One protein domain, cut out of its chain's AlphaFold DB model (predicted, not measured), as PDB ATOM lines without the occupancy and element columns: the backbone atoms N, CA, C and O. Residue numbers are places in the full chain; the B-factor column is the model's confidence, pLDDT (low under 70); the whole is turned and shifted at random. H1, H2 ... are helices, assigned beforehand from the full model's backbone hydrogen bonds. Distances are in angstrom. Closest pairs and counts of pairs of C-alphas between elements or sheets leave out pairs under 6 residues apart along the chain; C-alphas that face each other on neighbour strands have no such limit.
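Overview. This is residues 149 to 190 of the 190 residues of an uncharacterized protein of Archaeoglobales archaeon (UniProt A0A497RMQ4). A short helical hairpin, H1 and H2, side by side and nearly straight along each other in opposite ways, makes the body. The stretch from 149 to 161 forms a loop at the end where H1 begins and H2 ends, opposite the turn that joins them. The printed part has 42 residues with two named helices, H1 then H2, and no named strand; the class is all helix. It is compact, with a radius of gyration of the C-alphas of 9.2 A, and elongated, spanning 26 by 15 by 14 A.

Arrangement. H1, residues 162 to 173, and H2, residues 179 to 189, touch and form a helical hairpin. Their closest C-alphas, those of Ala 168 and Leu 182, are 6.5 A apart. They run opposite ways at a shallow tilt of 3 degrees. In H1 every O i to N i+4 pair is within hydrogen-bond range; in H2, 6 of 7 are.

Along the chain. H1 is 16.3 A long from C-alpha 162 at (8.480, 30.358, -28.728). H2 is 15.4 A long and ends with C-alpha 189 at (9.155, 37.793, -30.726).

Size, cuts and confidence. The C-alphas of Asp 157 and Gly 175, the two farthest apart, are 26.4 A from each other. The link from H1 to H2 is tight. The printed part has no cut, and no printed residue is under 70 in pLDDT.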
ATOM      1  N   TRP A 149      -0.208  40.087 -35.613       91.56
ATOM      2  CA  TRP A 149       0.540  39.257 -34.668       91.56
ATOM      3  C   TRP A 149      -0.273  38.868 -33.427       91.56
ATOM      4  O   TRP A 149      -0.082  37.767 -32.922       91.56
ATOM      5  N   GLU A 150      -1.229  39.697 -32.990       91.50
ATOM      6  CA  GLU A 150      -2.071  39.422 -31.812       91.50
ATOM      7  C   GLU A 150      -2.965  38.190 -32.003       91.50
ATOM      8  O   GLU A 150      -3.483  37.637 -31.041       91.50
ATOM      9  N   ARG A 151      -3.130  37.704 -33.240       90.25
ATOM     10  CA  ARG A 151      -3.757  36.402 -33.498       90.25
ATOM     11  C   ARG A 151      -2.999  35.241 -32.846       90.25
ATOM     12  O   ARG A 151      -3.607  34.203 -32.587       90.25
ATOM     13  N   TYR A 152      -1.691  35.399 -32.675       93.75
ATOM     14  CA  TYR A 152      -0.792  34.391 -32.130       93.75
ATOM     15  C   TYR A 152      -0.449  34.632 -30.660       93.75
ATOM     16  O   TYR A 152       0.132  33.737 -30.075       93.75
ATOM     17  N   ASP A 153      -0.822  35.768 -30.065       92.38
ATOM     18  CA  ASP A 153      -0.687  36.038 -28.624       92.38
ATOM     19  C   ASP A 153      -1.853  35.359 -27.873       92.38
ATOM     20  O   ASP A 153      -2.901  35.953 -27.598       92.38
ATOM     21  N   GLU A 154      -1.731  34.049 -27.651       91.38
ATOM     22  CA  GLU A 154      -2.774  33.211 -27.062       91.38
ATOM     23  C   GLU A 154      -3.010  33.540 -25.583       91.38
ATOM     24  O   GLU A 154      -4.149  33.437 -25.102       91.38
ATOM     25  N   ASP A 155      -1.963  33.930 -24.849       92.19
ATOM     26  CA  ASP A 155      -2.060  34.258 -23.424       92.19
ATOM     27  C   ASP A 155      -2.294  35.751 -23.127       92.19
ATOM     28  O   ASP A 155      -2.662  36.095 -21.997       92.19
ATOM     29  N   ASN A 156      -2.292  36.596 -24.166       89.62
ATOM     30  CA  ASN A 156      -2.519  38.042 -24.120       89.62
ATOM     31  C   ASN A 156      -1.506  38.768 -23.221       89.62
ATOM     32  O   ASN A 156      -1.871  39.725 -22.519       89.62
ATOM     33  N   ASP A 157      -0.254  38.306 -23.189       92.31
ATOM     34  CA  ASP A 157       0.819  38.947 -22.426       92.31
ATOM     35  C   ASP A 157       1.495  40.110 -23.183       92.31
ATOM     36  O   ASP A 157       2.278  40.871 -22.598       92.31
ATOM     37  N   GLY A 158       1.114  40.319 -24.448       90.94
ATOM     38  CA  GLY A 158       1.624  41.374 -25.315       90.94
ATOM     39  C   GLY A 158       2.972  41.048 -25.956       90.94
ATOM     40  O   GLY A 158       3.596  41.950 -26.527       90.94
ATOM     41  N   CYS A 159       3.436  39.805 -25.840       93.50
ATOM     42  CA  CYS A 159       4.636  39.270 -26.463       93.50
ATOM     43  C   CYS A 159       4.270  38.058 -27.336       93.50
ATOM     44  O   CYS A 159       3.130  37.619 -27.391       93.50
ATOM     45  N   ILE A 160       5.256  37.538 -28.065       97.44
ATOM     46  CA  ILE A 160       5.138  36.245 -28.740       97.44
ATOM     47  C   ILE A 160       6.138  35.311 -28.076       97.44
ATOM     48  O   ILE A 160       7.338  35.581 -28.058       97.44
ATOM     49  N   SER A 161       5.652  34.209 -27.523       96.88
ATOM     50  CA  SER A 161       6.457  33.117 -26.989       96.88
ATOM     51  C   SER A 161       6.985  32.207 -28.103       96.88
ATOM     52  O   SER A 161       6.503  32.208 -29.238       96.88
ATOM     53  N   ASP A 162       7.959  31.354 -27.779       97.69
ATOM     54  CA  ASP A 162       8.480  30.358 -28.728       97.69
ATOM     55  C   ASP A 162       7.378  29.431 -29.265       97.69
ATOM     56  O   ASP A 162       7.427  28.999 -30.418       97.69
ATOM     57  N   VAL A 163       6.380  29.108 -28.436       97.38
ATOM     58  CA  VAL A 163       5.264  28.233 -28.823       97.38
ATOM     59  C   VAL A 163       4.359  28.939 -29.832       97.38
ATOM     60  O   VAL A 163       3.999  28.349 -30.849       97.38
ATOM     61  N   GLU A 164       4.052  30.206 -29.592       97.12
ATOM     62  CA  GLU A 164       3.211  31.033 -30.461       97.12
ATOM     63  C   GLU A 164       3.901  31.346 -31.792       97.12
ATOM     64  O   GLU A 164       3.289  31.246 -32.858       97.12
ATOM     65  N   LEU A 165       5.215  31.598 -31.761       97.62
ATOM     66  CA  LEU A 165       6.021  31.717 -32.972       97.62
ATOM     67  C   LEU A 165       5.993  30.421 -33.791       97.62
ATOM     68  O   LEU A 165       5.854  30.464 -35.015       97.62
ATOM     69  N   VAL A 166       6.106  29.256 -33.145       97.75
ATOM     70  CA  VAL A 166       5.994  27.965 -33.840       97.75
ATOM     71  C   VAL A 166       4.619  27.817 -34.496       97.75
ATOM     72  O   VAL A 166       4.559  27.365 -35.641       97.75
ATOM     73  N   CYS A 167       3.533  28.241 -33.843       97.06
ATOM     74  CA  CYS A 167       2.198  28.261 -34.450       97.06
ATOM     75  C   CYS A 167       2.151  29.137 -35.715       97.06
ATOM     76  O   CYS A 167       1.651  28.684 -36.747       97.06
ATOM     77  N   ALA A 168       2.736  30.339 -35.680       96.69
ATOM     78  CA  ALA A 168       2.818  31.213 -36.852       96.69
ATOM     79  C   ALA A 168       3.652  30.603 -37.991       96.69
ATOM     80  O   ALA A 168       3.249  30.656 -39.154       96.69
ATOM     81  N   ILE A 169       4.780  29.956 -37.678       97.94
ATOM     82  CA  ILE A 169       5.611  29.254 -38.670       97.94
ATOM     83  C   ILE A 169       4.838  28.097 -39.313       97.94
ATOM     84  O   ILE A 169       4.938  27.895 -40.522       97.94
ATOM     85  N   LEU A 170       4.070  27.331 -38.534       97.81
ATOM     86  CA  LEU A 170       3.254  26.239 -39.067       97.81
ATOM     87  C   LEU A 170       2.153  26.758 -39.997       97.81
ATOM     88  O   LEU A 170       1.972  26.212 -41.082       97.81
ATOM     89  N   ASP A 171       1.470  27.838 -39.620       97.06
ATOM     90  CA  ASP A 171       0.474  28.472 -40.484       97.06
ATOM     91  C   ASP A 171       1.103  29.048 -41.767       97.06
ATOM     92  O   ASP A 171       0.494  28.976 -42.838       97.06
ATOM     93  N   TRP A 172       2.331  29.570 -41.697       97.44
ATOM     94  CA  TRP A 172       3.084  30.024 -42.870       97.44
ATOM     95  C   TRP A 172       3.456  28.865 -43.799       97.44
ATOM     96  O   TRP A 172       3.215  28.936 -45.004       97.44
ATOM     97  N   LEU A 173       3.969  27.761 -43.245       97.31
ATOM     98  CA  LEU A 173       4.281  26.546 -44.006       97.31
ATOM     99  C   LEU A 173       3.036  25.939 -44.673       97.31
ATOM    100  O   LEU A 173       3.131  25.412 -45.782       97.31
ATOM    101  N   ASP A 174       1.876  26.054 -44.025       97.38
ATOM    102  CA  ASP A 174       0.572  25.650 -44.557       97.38
ATOM    103  C   ASP A 174      -0.003  26.645 -45.591       97.38
ATOM    104  O   ASP A 174      -1.073  26.401 -46.157       97.38
ATOM    105  N   GLY A 175       0.670  27.773 -45.847       94.50
ATOM    106  CA  GLY A 175       0.224  28.814 -46.776       94.50
ATOM    107  C   GLY A 175      -0.978  29.626 -46.281       94.50
ATOM    108  O   GLY A 175      -1.696  30.215 -47.091       94.50
ATOM    109  N   ARG A 176      -1.235  29.641 -44.968       93.00
ATOM    110  CA  ARG A 176      -2.333  30.402 -44.346       93.00
ATOM    111  C   ARG A 176      -1.962  31.850 -44.059       93.00
ATOM    112  O   ARG A 176      -2.865  32.676 -43.933       93.00
ATOM    113  N   ILE A 177      -0.666  32.143 -43.952       94.00
ATOM    114  CA  ILE A 177      -0.136  33.497 -43.766       94.00
ATOM    115  C   ILE A 177       0.990  33.759 -44.766       94.00
ATOM    116  O   ILE A 177       1.659  32.835 -45.228       94.00
ATOM    117  N   THR A 178       1.168  35.024 -45.128       94.12
ATOM    118  CA  THR A 178       2.197  35.491 -46.070       94.12
ATOM    119  C   THR A 178       3.560  35.668 -45.395       94.12
ATOM    120  O   THR A 178       3.648  35.715 -44.169       94.12
ATOM    121  N   ASP A 179       4.627  35.806 -46.191       96.94
ATOM    122  CA  ASP A 179       5.973  36.118 -45.684       96.94
ATOM    123  C   ASP A 179       5.973  37.407 -44.840       96.94
ATOM    124  O   ASP A 179       6.525  37.421 -43.743       96.94
ATOM    125  N   ASP A 180       5.300  38.463 -45.312       94.00
ATOM    126  CA  ASP A 180       5.209  39.753 -44.608       94.00
ATOM    127  C   ASP A 180       4.493  39.614 -43.256       94.00
ATOM    128  O   ASP A 180       4.924  40.178 -42.251       94.00
ATOM    129  N   GLN A 181       3.433  38.806 -43.214       93.81
ATOM    130  CA  GLN A 181       2.698  38.486 -41.990       93.81
ATOM    131  C   GLN A 181       3.538  37.673 -40.999       93.81
ATOM    132  O   GLN A 181       3.503  37.944 -39.801       93.81
ATOM    133  N   LEU A 182       4.324  36.701 -41.477       96.62
ATOM    134  CA  LEU A 182       5.252  35.965 -40.616       96.62
ATOM    135  C   LEU A 182       6.346  36.890 -40.061       96.62
ATOM    136  O   LEU A 182       6.697  36.793 -38.886       96.62
ATOM    137  N   VAL A 183       6.872  37.804 -40.881       95.88
ATOM    138  CA  VAL A 183       7.858  38.801 -40.440       95.88
ATOM    139  C   VAL A 183       7.284  39.701 -39.344       95.88
ATOM    140  O   VAL A 183       7.994  39.971 -38.378       95.88
ATOM    141  N   GLU A 184       6.017  40.118 -39.441       93.50
ATOM    142  CA  GLU A 184       5.351  40.895 -38.384       93.50
ATOM    143  C   GLU A 184       5.361  40.150 -37.040       93.50
ATOM    144  O   GLU A 184       5.713  40.744 -36.024       93.50
ATOM    145  N   VAL A 185       5.074  38.843 -37.038       94.88
ATOM    146  CA  VAL A 185       5.132  38.007 -35.825       94.88
ATOM    147  C   VAL A 185       6.564  37.890 -35.290       94.88
ATOM    148  O   VAL A 185       6.797  38.079 -34.098       94.88
ATOM    149  N   ILE A 186       7.545  37.622 -36.163       96.06
ATOM    150  CA  ILE A 186       8.959  37.478 -35.771       96.06
ATOM    151  C   ILE A 186       9.495  38.763 -35.132       96.06
ATOM    152  O   ILE A 186      10.272  38.690 -34.185       96.06
ATOM    153  N   ILE A 187       9.100  39.937 -35.632       94.62
ATOM    154  CA  ILE A 187       9.550  41.224 -35.083       94.62
ATOM    155  C   ILE A 187       9.087  41.418 -33.635       94.62
ATOM    156  O   ILE A 187       9.821  42.029 -32.867       94.62
ATOM    157  N   ILE A 188       7.905  40.917 -33.263       94.56
ATOM    158  CA  ILE A 188       7.387  41.014 -31.888       94.56
ATOM    159  C   ILE A 188       8.037  39.984 -30.954       94.56
ATOM    160  O   ILE A 188       8.187  40.247 -29.766       94.56
ATOM    161  N   TRP A 189       8.446  38.829 -31.486       93.88
ATOM    162  CA  TRP A 189       9.155  37.793 -30.726       93.88
ATOM    163  C   TRP A 189      10.588  38.196 -30.311       93.88
ATOM    164  O   TRP A 189      11.086  37.710 -29.297       93.88
ATOM    165  N   LEU A 190      11.263  39.051 -31.096       89.81
ATOM    166  CA  LEU A 190      12.654  39.492 -30.871       89.81
ATOM    167  C   LEU A 190      12.806  40.532 -29.748       89.81
ATOM    168  O   LEU A 190      13.798  40.399 -28.989       89.81
TER     169      LEU A 190